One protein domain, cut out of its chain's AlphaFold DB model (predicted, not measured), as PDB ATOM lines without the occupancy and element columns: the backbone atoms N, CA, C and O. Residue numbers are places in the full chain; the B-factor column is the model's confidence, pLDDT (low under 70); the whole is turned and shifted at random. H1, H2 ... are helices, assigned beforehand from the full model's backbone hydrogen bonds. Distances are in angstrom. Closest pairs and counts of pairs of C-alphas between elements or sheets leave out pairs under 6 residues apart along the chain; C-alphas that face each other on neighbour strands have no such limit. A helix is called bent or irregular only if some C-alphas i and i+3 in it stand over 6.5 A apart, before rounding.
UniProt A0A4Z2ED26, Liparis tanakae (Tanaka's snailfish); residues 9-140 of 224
ATOM      1  N   SER A   9      63.497 -54.996  30.129       83.88
ATOM      2  CA  SER A   9      64.495 -54.801  31.185       83.88
ATOM      3  C   SER A   9      64.710 -53.320  31.489       83.88
ATOM      4  O   SER A   9      64.594 -52.918  32.644       83.88
ATOM      5  N   LEU A  10      64.921 -52.492  30.458       84.25
ATOM      6  CA  LEU A  10      65.097 -51.050  30.616       84.25
ATOM      7  C   LEU A  10      63.839 -50.402  31.202       84.25
ATOM      8  O   LEU A  10      63.938 -49.632  32.151       84.25
ATOM      9  N   CYS A  11      62.656 -50.757  30.692       82.50
ATOM     10  CA  CYS A  11      61.382 -50.283  31.231       82.50
ATOM     11  C   CYS A  11      61.241 -50.630  32.721       82.50
ATOM     12  O   CYS A  11      60.867 -49.787  33.537       82.50
ATOM     13  N   SER A  12      61.600 -51.858  33.100       85.12
ATOM     14  CA  SER A  12      61.535 -52.299  34.492       85.12
ATOM     15  C   SER A  12      62.524 -51.567  35.391       85.12
ATOM     16  O   SER A  12      62.127 -51.162  36.482       85.12
ATOM     17  N   SER A  13      63.756 -51.337  34.931       88.62
ATOM     18  CA  SER A  13      64.751 -50.536  35.653       88.62
ATOM     19  C   SER A  13      64.311 -49.080  35.798       88.62
ATOM     20  O   SER A  13      64.379 -48.535  36.894       88.62
ATOM     21  N   MET A  14      63.791 -48.459  34.734       89.19
ATOM     22  CA  MET A  14      63.284 -47.083  34.786       89.19
ATOM     23  C   MET A  14      62.131 -46.942  35.781       89.19
ATOM     24  O   MET A  14      62.116 -46.000  36.565       89.19
ATOM     25  N   LEU A  15      61.188 -47.891  35.785       86.88
ATOM     26  CA  LEU A  15      60.076 -47.898  36.739       86.88
ATOM     27  C   LEU A  15      60.538 -48.147  38.180       86.88
ATOM     28  O   LEU A  15      59.957 -47.576  39.094       86.88
ATOM     29  N   ALA A  16      61.562 -48.978  38.389       87.69
ATOM     30  CA  ALA A  16      62.120 -49.240  39.717       87.69
ATOM     31  C   ALA A  16      62.890 -48.033  40.280       87.69
ATOM     32  O   ALA A  16      62.856 -47.790  41.483       87.69
ATOM     33  N   SER A  17      63.556 -47.270  39.412       89.56
ATOM     34  CA  SER A  17      64.319 -46.076  39.792       89.56
ATOM     35  C   SER A  17      63.470 -44.804  39.873       89.56
ATOM     36  O   SER A  17      63.953 -43.778  40.351       89.56
ATOM     37  N   LEU A  18      62.225 -44.833  39.386       90.06
ATOM     38  CA  LEU A  18      61.340 -43.675  39.408       90.06
ATOM     39  C   LEU A  18      60.945 -43.342  40.852       90.06
ATOM     40  O   LEU A  18      60.186 -44.070  41.490       90.06
ATOM     41  N   SER A  19      61.421 -42.199  41.342       86.62
ATOM     42  CA  SER A  19      61.062 -41.658  42.652       86.62
ATOM     43  C   SER A  19      60.243 -40.384  42.489       86.62
ATOM     44  O   SER A  19      60.605 -39.487  41.727       86.62
ATOM     45  N   LEU A  20      59.131 -40.312  43.211       87.12
ATOM     46  CA  LEU A  20      58.234 -39.166  43.246       87.12
ATOM     47  C   LEU A  20      57.952 -38.836  44.709       87.12
ATOM     48  O   LEU A  20      57.582 -39.720  45.482       87.12
ATOM     49  N   ASP A  21      58.098 -37.570  45.093       84.00
ATOM     50  CA  ASP A  21      57.733 -37.136  46.440       84.00
ATOM     51  C   ASP A  21      56.206 -37.096  46.591       84.00
ATOM     52  O   ASP A  21      55.540 -36.115  46.261       84.00
ATOM     53  N   ARG A  22      55.651 -38.196  47.102       82.19
ATOM     54  CA  ARG A  22      54.206 -38.400  47.287       82.19
ATOM     55  C   ARG A  22      53.607 -37.531  48.389       82.19
ATOM     56  O   ARG A  22      52.385 -37.448  48.483       82.19
ATOM     57  N   ARG A  23      54.440 -36.910  49.233       83.56
ATOM     58  CA  ARG A  23      53.980 -36.009  50.301       83.56
ATOM     59  C   ARG A  23      53.654 -34.623  49.755       83.56
ATOM     60  O   ARG A  23      52.921 -33.877  50.395       83.56
ATOM     61  N   ARG A  24      54.177 -34.288  48.571       84.00
ATOM     62  CA  ARG A  24      53.937 -33.017  47.893       84.00
ATOM     63  C   ARG A  24      52.863 -33.189  46.814       84.00
ATOM     64  O   ARG A  24      53.176 -33.699  45.736       84.00
ATOM     65  N   PRO A  25      51.614 -32.749  47.057       82.19
ATOM     66  CA  PRO A  25      50.515 -32.959  46.113       82.19
ATOM     67  C   PRO A  25      50.803 -32.344  44.737       82.19
ATOM     68  O   PRO A  25      50.503 -32.966  43.722       82.19
ATOM     69  N   ASP A  26      51.482 -31.195  44.685       85.19
ATOM     70  CA  ASP A  26      51.853 -30.535  43.427       85.19
ATOM     71  C   ASP A  26      52.750 -31.402  42.539       85.19
ATOM     72  O   ASP A  26      52.575 -31.427  41.322       85.19
ATOM     73  N   HIS A  27      53.690 -32.149  43.131       85.25
ATOM     74  CA  HIS A  27      54.594 -33.023  42.380       85.25
ATOM     75  C   HIS A  27      53.823 -34.185  41.758       85.25
ATOM     76  O   HIS A  27      54.026 -34.521  40.591       85.25
ATOM     77  N   VAL A  28      52.896 -34.765  42.522       83.44
ATOM     78  CA  VAL A  28      52.030 -35.849  42.055       83.44
ATOM     79  C   VAL A  28      51.099 -35.367  40.946       83.44
ATOM     80  O   VAL A  28      50.985 -36.023  39.912       83.44
ATOM     81  N   VAL A  29      50.488 -34.192  41.107       84.69
ATOM     82  CA  VAL A  29      49.617 -33.589  40.090       84.69
ATOM     83  C   VAL A  29      50.394 -33.260  38.816       84.69
ATOM     84  O   VAL A  29      49.916 -33.560  37.719       84.69
ATOM     85  N   LEU A  30      51.584 -32.666  38.935       88.50
ATOM     86  CA  LEU A  30      52.423 -32.332  37.785       88.50
ATOM     87  C   LEU A  30      52.864 -33.594  37.036       88.50
ATOM     88  O   LEU A  30      52.780 -33.630  35.809       88.50
ATOM     89  N   PHE A  31      53.255 -34.643  37.766       90.25
ATOM     90  CA  PHE A  31      53.588 -35.938  37.181       90.25
ATOM     91  C   PHE A  31      52.390 -36.547  36.438       90.25
ATOM     92  O   PHE A  31      52.516 -36.887  35.262       90.25
ATOM     93  N   SER A  32      51.207 -36.605  37.064       89.56
ATOM     94  CA  SER A  32      49.986 -37.119  36.424       89.56
ATOM     95  C   SER A  32      49.607 -36.333  35.162       89.56
ATOM     96  O   SER A  32      49.253 -36.935  34.148       89.56
ATOM     97  N   LYS A  33      49.724 -34.997  35.185       89.50
ATOM     98  CA  LYS A  33      49.505 -34.144  34.004       89.50
ATOM     99  C   LYS A  33      50.530 -34.422  32.906       89.50
ATOM    100  O   LYS A  33      50.150 -34.561  31.747       89.50
ATOM    101  N   GLY A  34      51.810 -34.540  33.261       92.31
ATOM    102  CA  GLY A  34      52.879 -34.864  32.317       92.31
ATOM    103  C   GLY A  34      52.660 -36.214  31.636       92.31
ATOM    104  O   GLY A  34      52.758 -36.309  30.414       92.31
ATOM    105  N   VAL A  35      52.272 -37.239  32.401       93.00
ATOM    106  CA  VAL A  35      51.910 -38.560  31.863       93.00
ATOM    107  C   VAL A  35      50.717 -38.463  30.911       93.00
ATOM    108  O   VAL A  35      50.763 -39.044  29.830       93.00
ATOM    109  N   LEU A  36      49.673 -37.706  31.263       91.31
ATOM    110  CA  LEU A  36      48.509 -37.504  30.395       91.31
ATOM    111  C   LEU A  36      48.897 -36.859  29.054       91.31
ATOM    112  O   LEU A  36      48.500 -37.347  27.996       91.31
ATOM    113  N   VAL A  37      49.708 -35.800  29.093       91.69
ATOM    114  CA  VAL A  37      50.207 -35.129  27.882       91.69
ATOM    115  C   VAL A  37      51.055 -36.090  27.046       91.69
ATOM    116  O   VAL A  37      50.800 -36.250  25.852       91.69
ATOM    117  N   ALA A  38      51.998 -36.803  27.666       92.38
ATOM    118  CA  ALA A  38      52.824 -37.791  26.974       92.38
ATOM    119  C   ALA A  38      51.976 -38.895  26.315       92.38
ATOM    120  O   ALA A  38      52.262 -39.311  25.190       92.38
ATOM    121  N   LEU A  39      50.896 -39.341  26.964       91.88
ATOM    122  CA  LEU A  39      49.963 -40.309  26.383       91.88
ATOM    123  C   LEU A  39      49.268 -39.761  25.138       91.88
ATOM    124  O   LEU A  39      49.251 -40.442  24.115       91.88
ATOM    125  N   THR A  40      48.752 -38.532  25.189       89.56
ATOM    126  CA  THR A  40      48.112 -37.912  24.014       89.56
ATOM    127  C   THR A  40      49.056 -37.726  22.829       89.56
ATOM    128  O   THR A  40      48.625 -37.853  21.687       89.56
ATOM    129  N   GLN A  41      50.346 -37.496  23.082       88.62
ATOM    130  CA  GLN A  41      51.359 -37.344  22.034       88.62
ATOM    131  C   GLN A  41      51.841 -38.685  21.465       88.62
ATOM    132  O   GLN A  41      52.226 -38.766  20.300       88.62
ATOM    133  N   THR A  42      51.833 -39.750  22.269       88.88
ATOM    134  CA  THR A  42      52.349 -41.068  21.860       88.88
ATOM    135  C   THR A  42      51.287 -41.955  21.229       88.88
ATOM    136  O   THR A  42      51.580 -42.630  20.241       88.88
ATOM    137  N   LEU A  43      50.057 -41.928  21.749       89.06
ATOM    138  CA  LEU A  43      48.947 -42.777  21.314       89.06
ATOM    139  C   LEU A  43      48.735 -42.782  19.786       89.06
ATOM    140  O   LEU A  43      48.635 -43.877  19.227       89.06
ATOM    141  N   PRO A  44      48.741 -41.638  19.072       89.19
ATOM    142  CA  PRO A  44      48.508 -41.637  17.629       89.19
ATOM    143  C   PRO A  44      49.613 -42.310  16.809       89.19
ATOM    144  O   PRO A  44      49.367 -42.776  15.701       89.19
ATOM    145  N   CYS A  45      50.823 -42.395  17.363       86.94
ATOM    146  CA  CYS A  45      52.002 -42.953  16.701       86.94
ATOM    147  C   CYS A  45      52.370 -44.353  17.223       86.94
ATOM    148  O   CYS A  45      53.333 -44.963  16.749       86.94
ATOM    149  N   CYS A  46      51.644 -44.878  18.215       87.44
ATOM    150  CA  CYS A  46      51.931 -46.179  18.805       87.44
ATOM    151  C   CYS A  46      51.510 -47.328  17.880       87.44
ATOM    152  O   CYS A  46      50.407 -47.346  17.344       87.44
ATOM    153  N   SER A  47      52.347 -48.358  17.767       89.56
ATOM    154  CA  SER A  47      51.896 -49.675  17.312       89.56
ATOM    155  C   SER A  47      51.117 -50.387  18.425       89.56
ATOM    156  O   SER A  47      51.266 -50.067  19.605       89.56
ATOM    157  N   ALA A  48      50.300 -51.385  18.072       89.00
ATOM    158  CA  ALA A  48      49.490 -52.124  19.047       89.00
ATOM    159  C   ALA A  48      50.337 -52.797  20.147       89.00
ATOM    160  O   ALA A  48      49.970 -52.774  21.321       89.00
ATOM    161  N   SER A  49      51.507 -53.341  19.796       88.50
ATOM    162  CA  SER A  49      52.427 -53.971  20.753       88.50
ATOM    163  C   SER A  49      53.056 -52.962  21.721       88.50
ATOM    164  O   SER A  49      53.201 -53.245  22.911       88.50
ATOM    165  N   ARG A  50      53.418 -51.765  21.240       87.25
ATOM    166  CA  ARG A  50      53.920 -50.670  22.087       87.25
ATOM    167  C   ARG A  50      52.836 -50.123  22.991       87.25
ATOM    168  O   ARG A  50      53.096 -49.902  24.167       87.25
ATOM    169  N   TRP A  51      51.633 -49.954  22.454       91.19
ATOM    170  CA  TRP A  51      50.486 -49.522  23.235       91.19
ATOM    171  C   TRP A  51      50.218 -50.492  24.388       91.19
ATOM    172  O   TRP A  51      50.140 -50.065  25.534       91.19
ATOM    173  N   ARG A  52      50.230 -51.806  24.128       90.12
ATOM    174  CA  ARG A  52      50.104 -52.827  25.179       90.12
ATOM    175  C   ARG A  52      51.206 -52.738  26.242       90.12
ATOM    176  O   ARG A  52      50.910 -52.806  27.433       90.12
ATOM    177  N   ARG A  53      52.467 -52.541  25.838       87.50
ATOM    178  CA  ARG A  53      53.588 -52.337  26.781       87.50
ATOM    179  C   ARG A  53      53.411 -51.075  27.626       87.50
ATOM    180  O   ARG A  53      53.623 -51.119  28.835       87.50
ATOM    181  N   LEU A  54      52.970 -49.976  27.012       90.56
ATOM    182  CA  LEU A  54      52.688 -48.720  27.702       90.56
ATOM    183  C   LEU A  54      51.546 -48.881  28.709       90.56
ATOM    184  O   LEU A  54      51.696 -48.472  29.856       90.56
ATOM    185  N   LEU A  55      50.457 -49.559  28.336       92.00
ATOM    186  CA  LEU A  55      49.379 -49.909  29.267       92.00
ATOM    187  C   LEU A  55      49.900 -50.740  30.450       92.00
ATOM    188  O   LEU A  55      49.511 -50.491  31.588       92.00
ATOM    189  N   GLY A  56      50.815 -51.686  30.212       91.44
ATOM    190  CA  GLY A  56      51.490 -52.436  31.277       91.44
ATOM    191  C   GLY A  56      52.285 -51.541  32.238       91.44
ATOM    192  O   GLY A  56      52.173 -51.688  33.456       91.44
ATOM    193  N   ALA A  57      53.038 -50.571  31.713       91.31
ATOM    194  CA  ALA A  57      53.761 -49.595  32.529       91.31
ATOM    195  C   ALA A  57      52.808 -48.694  33.337       91.31
ATOM    196  O   ALA A  57      53.015 -48.499  34.534       91.31
ATOM    197  N   LEU A  58      51.724 -48.208  32.722       92.88
ATOM    198  CA  LEU A  58      50.699 -47.410  33.404       92.88
ATOM    199  C   LEU A  58      50.035 -48.189  34.541       92.88
ATOM    200  O   LEU A  58      49.896 -47.655  35.639       92.88
ATOM    201  N   ARG A  59      49.691 -49.466  34.321       92.31
ATOM    202  CA  ARG A  59      49.148 -50.338  35.375       92.31
ATOM    203  C   ARG A  59      50.097 -50.443  36.566       92.31
ATOM    204  O   ARG A  59      49.644 -50.328  37.701       92.31
ATOM    205  N   ARG A  60      51.406 -50.592  36.323       91.50
ATOM    206  CA  ARG A  60      52.434 -50.618  37.383       91.50
ATOM    207  C   ARG A  60      52.541 -49.288  38.131       91.50
ATOM    208  O   ARG A  60      52.696 -49.280  39.349       91.50
ATOM    209  N   LEU A  61      52.451 -48.160  37.429       91.25
ATOM    210  CA  LEU A  61      52.472 -46.836  38.062       91.25
ATOM    211  C   LEU A  61      51.225 -46.589  38.922       91.25
ATOM    212  O   LEU A  61      51.326 -46.022  40.010       91.25
ATOM    213  N   ILE A  62      50.059 -47.047  38.461       89.38
ATOM    214  CA  ILE A  62      48.798 -46.963  39.206       89.38
ATOM    215  C   ILE A  62      48.846 -47.866  40.444       89.38
ATOM    216  O   ILE A  62      48.501 -47.416  41.537       89.38
ATOM    217  N   SER A  63      49.292 -49.119  40.306       87.25
ATOM    218  CA  SER A  63      49.333 -50.078  41.419       87.25
ATOM    219  C   SER A  63      50.384 -49.729  42.476       87.25
ATOM    220  O   SER A  63      50.132 -49.904  43.664       87.25
ATOM    221  N   SER A  64      51.525 -49.158  42.075       86.19
ATOM    222  CA  SER A  64      52.531 -48.614  43.006       86.19
ATOM    223  C   SER A  64      52.098 -47.299  43.672       86.19
ATOM    224  O   SER A  64      52.725 -46.847  44.633       86.19
ATOM    225  N   GLY A  65      51.021 -46.671  43.186       81.00
ATOM    226  CA  GLY A  65      50.532 -45.376  43.657       81.00
ATOM    227  C   GLY A  65      51.434 -44.194  43.287       81.00
ATOM    228  O   GLY A  65      51.325 -43.140  43.912       81.00
ATOM    229  N   LEU A  66      52.324 -44.372  42.304       84.06
ATOM    230  CA  LEU A  66      53.137 -43.303  41.713       84.06
ATOM    231  C   LEU A  66      52.322 -42.439  40.747       84.06
ATOM    232  O   LEU A  66      52.521 -41.231  40.680       84.06
ATOM    233  N   LEU A  67      51.382 -43.049  40.023       86.44
ATOM    234  CA  LEU A  67      50.430 -42.334  39.184       86.44
ATOM    235  C   LEU A  67      49.088 -42.246  39.903       86.44
ATOM    236  O   LEU A  67      48.321 -43.210  39.952       86.44
ATOM    237  N   HIS A  68      48.807 -41.070  40.458       83.19
ATOM    238  CA  HIS A  68      47.509 -40.802  41.053       83.19
ATOM    239  C   HIS A  68      46.513 -40.422  39.960       83.19
ATOM    240  O   HIS A  68      46.627 -39.361  39.339       83.19
ATOM    241  N   VAL A  69      45.530 -41.293  39.750       78.12
ATOM    242  CA  VAL A  69      44.347 -41.004  38.941       78.12
ATOM    243  C   VAL A  69      43.149 -41.037  39.883       78.12
ATOM    244  O   VAL A  69      42.877 -42.095  40.466       78.12
ATOM    245  N   PRO A  70      42.450 -39.909  40.077       69.50
ATOM    246  CA  PRO A  70      41.212 -39.922  40.829       69.50
ATOM    247  C   PRO A  70      40.197 -40.717  40.012       69.50
ATOM    248  O   PRO A  70      39.903 -40.382  38.866       69.50
ATOM    249  N   PHE A  71      39.680 -41.788  40.594       68.12
ATOM    250  CA  PHE A  71      38.460 -42.411  40.114       68.12
ATOM    251  C   PHE A  71      37.426 -42.090  41.185       68.12
ATOM    252  O   PHE A  71      37.468 -42.624  42.291       68.12
ATOM    253  N   SER A  72      36.599 -41.082  40.904       55.38
ATOM    254  CA  SER A  72      35.475 -40.755  41.764       55.38
ATOM    255  C   SER A  72      34.448 -41.846  41.556       55.38
ATOM    256  O   SER A  72      33.789 -41.929  40.520       55.38
ATOM    257  N   LEU A  73      34.335 -42.707  42.547       57.28
ATOM    258  CA  LEU A  73      33.188 -43.563  42.671       57.28
ATOM    259  C   LEU A  73      32.063 -42.745  43.308       57.28
ATOM    260  O   LEU A  73      31.658 -43.036  44.424       57.28
ATOM    261  N   GLU A  74      31.600 -41.698  42.618       50.41
ATOM    262  CA  GLU A  74      30.543 -40.795  43.110       50.41
ATOM    263  C   GLU A  74      29.332 -41.577  43.639       50.41
ATOM    264  O   GLU A  74      28.671 -41.149  44.576       50.41
ATOM    265  N   TYR A  75      29.114 -42.781  43.100       53.66
ATOM    266  CA  TYR A  75      28.054 -43.692  43.500       53.66
ATOM    267  C   TYR A  75      28.458 -44.832  44.451       53.66
ATOM    268  O   TYR A  75      27.567 -45.499  44.954       53.66
ATOM    269  N   VAL A  76      29.741 -45.091  44.744       58.28
ATOM    270  CA  VAL A  76      30.114 -46.211  45.650       58.28
ATOM    271  C   VAL A  76      29.843 -45.912  47.103       58.28
ATOM    272  O   VAL A  76      29.474 -46.827  47.831       58.28
ATOM    273  N   ASP A  77      29.930 -44.649  47.511       54.81
ATOM    274  CA  ASP A  77      29.490 -44.264  48.853       54.81
ATOM    275  C   ASP A  77      27.983 -44.547  49.040       54.81
ATOM    276  O   ASP A  77      27.533 -44.806  50.154       54.81
ATOM    277  N   PHE A  78      27.220 -44.608  47.937       58.94
ATOM    278  CA  PHE A  78      25.809 -45.013  47.893       58.94
ATOM    279  C   PHE A  78      25.592 -46.500  47.536       58.94
ATOM    280  O   PHE A  78      24.454 -46.965  47.521       58.94
ATOM    281  N   LEU A  79      26.656 -47.266  47.269       63.44
ATOM    282  CA  LEU A  79      26.612 -48.696  46.936       63.44
ATOM    283  C   LEU A  79      27.502 -49.492  47.912       63.44
ATOM    284  O   LEU A  79      28.491 -50.098  47.491       63.44
ATOM    285  N   PRO A  80      27.161 -49.533  49.216       57.88
ATOM    286  CA  PRO A  80      28.008 -50.122  50.262       57.88
ATOM    287  C   PRO A  80      28.251 -51.628  50.086       57.88
ATOM    288  O   PRO A  80      29.216 -52.167  50.622       57.88
ATOM    289  N   LEU A  81      27.391 -52.306  49.320       58.12
ATOM    290  CA  LEU A  81      27.507 -53.731  49.002       58.12
ATOM    291  C   LEU A  81      28.434 -54.010  47.802       58.12
ATOM    292  O   LEU A  81      28.736 -55.167  47.521       58.12
ATOM    293  N   LEU A  82      28.892 -52.974  47.088       64.38
ATOM    294  CA  LEU A  82      29.698 -53.092  45.874       64.38
ATOM    295  C   LEU A  82      31.156 -52.695  46.156       64.38
ATOM    296  O   LEU A  82      31.534 -51.527  46.045       64.38
ATOM    297  N   ASP A  83      32.012 -53.665  46.492       69.94
ATOM    298  CA  ASP A  83      33.442 -53.384  46.676       69.94
ATOM    299  C   ASP A  83      34.171 -53.231  45.330       69.94
ATOM    300  O   ASP A  83      34.814 -54.147  44.806       69.94
ATOM    301  N   LEU A  84      34.104 -52.023  44.767       74.12
ATOM    302  CA  LEU A  84      34.815 -51.678  43.535       74.12
ATOM    303  C   LEU A  84      36.326 -51.472  43.733       74.12
ATOM    304  O   LEU A  84      37.045 -51.272  42.747       74.12
ATOM    305  N   ARG A  85      36.852 -51.562  44.967       73.62
ATOM    306  CA  ARG A  85      38.295 -51.402  45.234       73.62
ATOM    307  C   ARG A  85      39.110 -52.493  44.553       73.62
ATOM    308  O   ARG A  85      40.217 -52.208  44.096       73.62
ATOM    309  N   ARG A  86      38.550 -53.702  44.410       77.44
ATOM    310  CA  ARG A  86      39.168 -54.804  43.653       77.44
ATOM    311  C   ARG A  86      39.504 -54.391  42.217       77.44
ATOM    312  O   ARG A  86      40.566 -54.742  41.718       77.44
ATOM    313  N   PHE A  87      38.649 -53.579  41.600       83.62
ATOM    314  CA  PHE A  87      38.792 -53.121  40.218       83.62
ATOM    315  C   PHE A  87      39.478 -51.753  40.098       83.62
ATOM    316  O   PHE A  87      39.616 -51.230  38.992       83.62
ATOM    317  N   ALA A  88      39.936 -51.163  41.210       80.81
ATOM    318  CA  ALA A  88      40.464 -49.798  41.245       80.81
ATOM    319  C   ALA A  88      41.596 -49.557  40.235       80.81
ATOM    320  O   ALA A  88      41.703 -48.465  39.687       80.81
ATOM    321  N   GLY A  89      42.439 -50.561  39.964       87.25
ATOM    322  CA  GLY A  89      43.504 -50.455  38.963       87.25
ATOM    323  C   GLY A  89      42.970 -50.226  37.546       87.25
ATOM    324  O   GLY A  89      43.358 -49.259  36.890       87.25
ATOM    325  N   GLU A  90      42.046 -51.078  37.098       89.44
ATOM    326  CA  GLU A  90      41.455 -50.991  35.756       89.44
ATOM    327  C   GLU A  90      40.514 -49.781  35.629       89.44
ATOM    328  O   GLU A  90      40.512 -49.119  34.594       89.44
ATOM    329  N   LEU A  91      39.787 -49.416  36.694       87.19
ATOM    330  CA  LEU A  91      38.954 -48.203  36.723       87.19
ATOM    331  C   LEU A  91      39.792 -46.919  36.639       87.19
ATOM    332  O   LEU A  91      39.466 -45.999  35.895       87.19
ATOM    333  N   ARG A  92      40.913 -46.844  37.361       88.81
ATOM    334  CA  ARG A  92      41.845 -45.710  37.246       88.81
ATOM    335  C   ARG A  92      42.458 -45.629  35.852       88.81
ATOM    336  O   ARG A  92      42.591 -44.533  35.309       88.81
ATOM    337  N   LEU A  93      42.816 -46.768  35.260       92.38
ATOM    338  CA  LEU A  93      43.342 -46.807  33.898       92.38
ATOM    339  C   LEU A  93      42.292 -46.343  32.881       92.38
ATOM    340  O   LEU A  93      42.617 -45.542  32.006       92.38
ATOM    341  N   SER A  94      41.037 -46.780  33.013       90.94
ATOM    342  CA  SER A  94      39.960 -46.371  32.107       90.94
ATOM    343  C   SER A  94      39.687 -44.867  32.187       90.94
ATOM    344  O   SER A  94      39.593 -44.215  31.146       90.94
ATOM    345  N   VAL A  95      39.675 -44.290  33.393       90.00
ATOM    346  CA  VAL A  95      39.553 -42.837  33.590       90.00
ATOM    347  C   VAL A  95      40.725 -42.096  32.950       90.00
ATOM    348  O   VAL A  95      40.510 -41.103  32.256       90.00
ATOM    349  N   LEU A  96      41.960 -42.572  33.122       91.75
ATOM    350  CA  LEU A  96      43.134 -41.955  32.499       91.75
ATOM    351  C   LEU A  96      43.034 -41.949  30.967       91.75
ATOM    352  O   LEU A  96      43.286 -40.919  30.339       91.75
ATOM    353  N   LEU A  97      42.641 -43.077  30.369       92.69
ATOM    354  CA  LEU A  97      42.468 -43.187  28.920       92.69
ATOM    355  C   LEU A  97      41.325 -42.306  28.415       92.69
ATOM    356  O   LEU A  97      41.470 -41.667  27.374       92.69
ATOM    357  N   LEU A  98      40.223 -42.221  29.162       91.12
ATOM    358  CA  LEU A  98      39.124 -41.314  28.848       91.12
ATOM    359  C   LEU A  98      39.594 -39.857  28.862       91.12
ATOM    360  O   LEU A  98      39.286 -39.115  27.933       91.12
ATOM    361  N   ARG A  99      40.382 -39.446  29.862       90.75
ATOM    362  CA  ARG A  99      40.961 -38.092  29.918       90.75
ATOM    363  C   ARG A  99      41.909 -37.829  28.750       90.75
ATOM    364  O   ARG A  99      41.879 -36.735  28.191       90.75
ATOM    365  N   ALA A 100      42.714 -38.817  28.355       91.69
ATOM    366  CA  ALA A 100      43.604 -38.688  27.202       91.69
ATOM    367  C   ALA A 100      42.798 -38.503  25.910       91.69
ATOM    368  O   ALA A 100      43.100 -37.614  25.116       91.69
ATOM    369  N   LEU A 101      41.733 -39.288  25.732       90.38
ATOM    370  CA  LEU A 101      40.852 -39.174  24.575       90.38
ATOM    371  C   LEU A 101      40.088 -37.846  24.569       90.38
ATOM    372  O   LEU A 101      40.010 -37.211  23.530       90.38
ATOM    373  N   GLN A 102      39.580 -37.388  25.716       90.12
ATOM    374  CA  GLN A 102      38.918 -36.084  25.844       90.12
ATOM    375  C   GLN A 102      39.844 -34.929  25.455       90.12
ATOM    376  O   GLN A 102      39.414 -34.014  24.760       90.12
ATOM    377  N   LEU A 103      41.110 -34.976  25.883       89.06
ATOM    378  CA  LEU A 103      42.098 -33.964  25.515       89.06
ATOM    379  C   LEU A 103      42.395 -34.003  24.010       89.06
ATOM    380  O   LEU A 103      42.394 -32.961  23.358       89.06
ATOM    381  N   LEU A 104      42.585 -35.203  23.455       88.31
ATOM    382  CA  LEU A 104      42.858 -35.395  22.033       88.31
ATOM    383  C   LEU A 104      41.659 -34.985  21.162       88.31
ATOM    384  O   LEU A 104      41.836 -34.330  20.148       88.31
ATOM    385  N   CYS A 105      40.431 -35.299  21.566       87.62
ATOM    386  CA  CYS A 105      39.206 -34.900  20.868       87.62
ATOM    387  C   CYS A 105      38.772 -33.453  21.168       87.62
ATOM    388  O   CYS A 105      37.744 -33.007  20.661       87.62
ATOM    389  N   GLY A 106      39.517 -32.720  21.999       88.12
ATOM    390  CA  GLY A 106      39.237 -31.323  22.298       88.12
ATOM    391  C   GLY A 106      39.442 -30.419  21.079       88.12
ATOM    392  O   GLY A 106      40.202 -30.738  20.166       88.12
ATOM    393  N   ALA A 107      38.811 -29.243  21.090       84.75
ATOM    394  CA  ALA A 107      38.892 -28.280  19.986       84.75
ATOM    395  C   ALA A 107      40.339 -27.897  19.612       84.75
ATOM    396  O   ALA A 107      40.639 -27.688  18.443       84.75
ATOM    397  N   SER A 108      41.258 -27.862  20.582       83.81
ATOM    398  CA  SER A 108      42.679 -27.564  20.350       83.81
ATOM    399  C   SER A 108      43.431 -28.649  19.569       83.81
ATOM    400  O   SER A 108      44.501 -28.374  19.033       83.81
ATOM    401  N   CYS A 109      42.890 -29.868  19.516       83.38
ATOM    402  CA  CYS A 109      43.532 -31.044  18.932       83.38
ATOM    403  C   CYS A 109      42.730 -31.646  17.758       83.38
ATOM    404  O   CYS A 109      43.153 -32.639  17.168       83.38
ATOM    405  N   SER A 110      41.605 -31.035  17.364       80.69
ATOM    406  CA  SER A 110      40.702 -31.536  16.311       80.69
ATOM    407  C   SER A 110      41.388 -31.757  14.956       80.69
ATOM    408  O   SER A 110      41.007 -32.652  14.203       80.69
ATOM    409  N   HIS A 111      42.430 -30.975  14.661       86.06
ATOM    410  CA  HIS A 111      43.205 -31.043  13.420       86.06
ATOM    411  C   HIS A 111      44.555 -31.760  13.570       86.06
ATOM    412  O   HIS A 111      45.332 -31.798  12.619       86.06
ATOM    413  N   TRP A 112      44.867 -32.317  14.745       89.06
ATOM    414  CA  TRP A 112      46.167 -32.961  14.985       89.06
ATOM    415  C   TRP A 112      46.360 -34.250  14.194       89.06
ATOM    416  O   TRP A 112      47.499 -34.651  13.961       89.06
ATOM    417  N   LEU A 113      45.268 -34.910  13.804       87.50
ATOM    418  CA  LEU A 113      45.315 -36.192  13.120       87.50
ATOM    419  C   LEU A 113      44.477 -36.171  11.840       87.50
ATOM    420  O   LEU A 113      43.363 -35.640  11.842       87.50
ATOM    421  N   PRO A 114      44.969 -36.798  10.758       90.06
ATOM    422  CA  PRO A 114      44.137 -37.106   9.604       90.06
ATOM    423  C   PRO A 114      43.078 -38.166   9.974       90.06
ATOM    424  O   PRO A 114      43.223 -38.846  10.998       90.06
ATOM    425  N   PRO A 115      42.042 -38.379   9.139       88.25
ATOM    426  CA  PRO A 115      40.995 -39.379   9.386       88.25
ATOM    427  C   PRO A 115      41.527 -40.778   9.740       88.25
ATOM    428  O   PRO A 115      41.063 -41.397  10.700       88.25
ATOM    429  N   ASP A 116      42.566 -41.247   9.046       88.38
ATOM    430  CA  ASP A 116      43.190 -42.549   9.321       88.38
ATOM    431  C   ASP A 116      43.890 -42.605  10.687       88.38
ATOM    432  O   ASP A 116      43.923 -43.655  11.337       88.38
ATOM    433  N   GLY A 117      44.413 -41.467  11.153       88.19
ATOM    434  CA  GLY A 117      44.995 -41.319  12.485       88.19
ATOM    435  C   GLY A 117      43.938 -41.465  13.576       88.19
ATOM    436  O   GLY A 117      44.153 -42.193  14.546       88.19
ATOM    437  N   TRP A 118      42.757 -40.871  13.386       89.94
ATOM    438  CA  TRP A 118      41.621 -41.051  14.297       89.94
ATOM    439  C   TRP A 118      41.129 -42.495  14.333       89.94
ATOM    440  O   TRP A 118      40.919 -43.049  15.415       89.94
ATOM    441  N   ALA A 119      41.013 -43.141  13.169       90.12
ATOM    442  CA  ALA A 119      40.661 -44.556  13.093       90.12
ATOM    443  C   ALA A 119      41.693 -45.436  13.821       90.12
ATOM    444  O   ALA A 119      41.331 -46.387  14.518       90.12
ATOM    445  N   HIS A 120      42.983 -45.111  13.702       91.69
ATOM    446  CA  HIS A 120      44.059 -45.803  14.408       91.69
ATOM    447  C   HIS A 120      43.976 -45.648  15.927       91.69
ATOM    448  O   HIS A 120      43.963 -46.654  16.642       91.69
ATOM    449  N   VAL A 121      43.834 -44.416  16.418       91.62
ATOM    450  CA  VAL A 121      43.631 -44.131  17.847       91.62
ATOM    451  C   VAL A 121      42.405 -44.873  18.382       91.62
ATOM    452  O   VAL A 121      42.490 -45.534  19.418       91.62
ATOM    453  N   GLY A 122      41.291 -44.840  17.644       91.94
ATOM    454  CA  GLY A 122      40.065 -45.554  17.995       91.94
ATOM    455  C   GLY A 122      40.277 -47.064  18.124       91.94
ATOM    456  O   GLY A 122      39.831 -47.666  19.102       91.94
ATOM    457  N   ARG A 123      41.028 -47.687  17.204       93.50
ATOM    458  CA  ARG A 123      41.380 -49.117  17.294       93.50
ATOM    459  C   ARG A 123      42.218 -49.432  18.532       93.50
ATOM    460  O   ARG A 123      41.934 -50.424  19.205       93.50
ATOM    461  N   LEU A 124      43.223 -48.611  18.844       93.50
ATOM    462  CA  LEU A 124      44.073 -48.799  20.027       93.50
ATOM    463  C   LEU A 124      43.288 -48.629  21.332       93.50
ATOM    464  O   LEU A 124      43.436 -49.441  22.249       93.50
ATOM    465  N   TYR A 125      42.420 -47.619  21.402       92.62
ATOM    466  CA  TYR A 125      41.534 -47.401  22.544       92.62
ATOM    467  C   TYR A 125      40.548 -48.562  22.715       92.62
ATOM    468  O   TYR A 125      40.427 -49.116  23.804       92.62
ATOM    469  N   ALA A 126      39.899 -49.000  21.633       92.75
ATOM    470  CA  ALA A 126      38.966 -50.123  21.671       92.75
ATOM    471  C   ALA A 126      39.651 -51.441  22.064       92.75
ATOM    472  O   ALA A 126      39.036 -52.283  22.718       92.75
ATOM    473  N   ALA A 127      40.909 -51.648  21.663       92.50
ATOM    474  CA  ALA A 127      41.701 -52.791  22.107       92.50
ATOM    475  C   ALA A 127      42.004 -52.707  23.612       92.50
ATOM    476  O   ALA A 127      41.777 -53.680  24.326       92.50
ATOM    477  N   ALA A 128      42.420 -51.536  24.105       93.25
ATOM    478  CA  ALA A 128      42.655 -51.308  25.531       93.25
ATOM    479  C   ALA A 128      41.388 -51.533  26.368       93.25
ATOM    480  O   ALA A 128      41.433 -52.244  27.364       93.25
ATOM    481  N   ALA A 129      40.248 -50.986  25.938       91.06
ATOM    482  CA  ALA A 129      38.965 -51.163  26.612       91.06
ATOM    483  C   ALA A 129      38.551 -52.640  26.688       91.06
ATOM    484  O   ALA A 129      38.107 -53.099  27.738       91.06
ATOM    485  N   ARG A 130      38.761 -53.405  25.608       91.25
ATOM    486  CA  ARG A 130      38.523 -54.857  25.594       91.25
ATOM    487  C   ARG A 130      39.453 -55.609  26.545       91.25
ATOM    488  O   ARG A 130      38.983 -56.502  27.244       91.25
ATOM    489  N   GLU A 131      40.735 -55.246  26.601       91.81
ATOM    490  CA  GLU A 131      41.694 -55.833  27.548       91.81
ATOM    491  C   GLU A 131      41.320 -55.509  29.006       91.81
ATOM    492  O   GLU A 131      41.336 -56.406  29.843       91.81
ATOM    493  N   MET A 132      40.913 -54.270  29.312       90.38
ATOM    494  CA  MET A 132      40.447 -53.885  30.655       90.38
ATOM    495  C   MET A 132      39.164 -54.631  31.044       90.38
ATOM    496  O   MET A 132      39.073 -55.167  32.143       90.38
ATOM    497  N   ALA A 133      38.187 -54.728  30.137       87.38
ATOM    498  CA  ALA A 133      36.952 -55.474  30.381       87.38
ATOM    499  C   ALA A 133      37.213 -56.976  30.586       87.38
ATOM    500  O   ALA A 133      36.558 -57.610  31.411       87.38
ATOM    501  N   ALA A 134      38.180 -57.549  29.862       88.69
ATOM    502  CA  ALA A 134      38.622 -58.921  30.086       88.69
ATOM    503  C   ALA A 134      39.290 -59.084  31.457       88.69
ATOM    504  O   ALA A 134      38.913 -59.985  32.191       88.69
ATOM    505  N   ALA A 135      40.189 -58.175  31.843       87.75
ATOM    506  CA  ALA A 135      40.836 -58.204  33.153       87.75
ATOM    507  C   ALA A 135      39.832 -58.055  34.310       87.75
ATOM    508  O   ALA A 135      39.949 -58.747  35.316       87.75
ATOM    509  N   VAL A 136      38.822 -57.190  34.162       85.88
ATOM    510  CA  VAL A 136      37.719 -57.062  35.128       85.88
ATOM    511  C   VAL A 136      36.908 -58.354  35.195       85.88
ATOM    512  O   VAL A 136      36.608 -58.812  36.291       85.88
ATOM    513  N   ARG A 137      36.600 -58.984  34.054       84.94
ATOM    514  CA  ARG A 137      35.897 -60.276  34.016       84.94
ATOM    515  C   ARG A 137      36.704 -61.401  34.662       84.94
ATOM    516  O   ARG A 137      36.136 -62.161  35.435       84.94
ATOM    517  N   ASP A 138      38.005 -61.471  34.417       84.69
ATOM    518  CA  ASP A 138      38.884 -62.452  35.062       84.69
ATOM    519  C   ASP A 138      38.959 -62.200  36.576       84.69
ATOM    520  O   ASP A 138      38.990 -63.131  37.375       84.69
ATOM    521  N   GLN A 139      38.908 -60.932  36.991       80.19
ATOM    522  CA  GLN A 139      38.726 -60.541  38.387       80.19
ATOM    523  C   GLN A 139      37.288 -60.735  38.894       80.19
ATOM    524  O   GLN A 139      37.042 -60.511  40.066       80.19
ATOM    525  N   LEU A 140      36.313 -61.135  38.090       73.44
ATOM    526  CA  LEU A 140      35.000 -61.554  38.597       73.44
ATOM    527  C   LEU A 140      34.972 -63.068  38.834       73.44
ATOM    528  O   LEU A 140      34.252 -63.533  39.713       73.44
TER     529      LEU A 140
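Overview. This is residues 9 to 140 of the 224 residues of a protein of Liparis tanakae (Tanaka's snailfish) (UniProt A0A4Z2ED26). Two pairs of helices lie one over the other: H5, the longest helix, and H4 form a side-by-side hairpin, and H2 and H3, running opposite ways, cross over it at a steep tilt. Short H1 lies outside, beside H3 and away from H4 and H5, and residues 77 to 83 stick out. The printed part has 132 residues with five named helices, H1 to H5 in chain order, and no named strand: all helix. It is compact, with a radius of gyration of the C-alphas of 15.7 A and spans of 45 by 33 by 32 A.

Arrangement. H5, residues 115 to 138, touches H4, residues 84 to 104, as a helical hairpin at a shallow tilt of 5 degrees; the closest C-alphas, of Glu 90 and Met 132, are 6.0 A apart. H2, residues 25 to 45, touches H4 at a steep tilt of 63 degrees, closest at C-alphas Thr 40 and Ala 100, 5.6 A. H3, residues 48 to 63, touches H5 with residues 48 to 55 alone, at a steep tilt of 49 degrees; the closest C-alphas, of Ala 48 and Leu 124, are 6.4 A apart. H2 and H3 are close but not clearly touching. H1, residues 9 to 17, only just touches H3, with 3 pairs of C-alphas within 8 A, closest at Cys 11 and Ala 57, 7.8 A. Every O i to N i+4 pair is within hydrogen-bond range in H1, H3 and H5; 15 of 17 are in H2 and in H4.

Along the chain. H5 measures 34.6 A, H2 31.1 A, H4 28.1 A, H3 22.5 A and H1 12.3 A. H1 begins at C-alpha 9 (64.495, -54.801, 31.185); H5 ends at C-alpha 138 (38.884, -62.452, 35.062). H4 is irregular, C-alphas 86 and 89 being 7.7 A apart, with a kink of 42 degrees near residue 91; H2 is only just irregular, C-alphas 41 and 44 being 6.8 A apart.

Size, cuts and confidence. The farthest C-alphas, of Leu 81 and Pro 114, are 45.9 A apart. The printed part has no cut; the link from H3 to H4 is long, 20 residues. Residues 70 to 83 are under 70 in pLDDT.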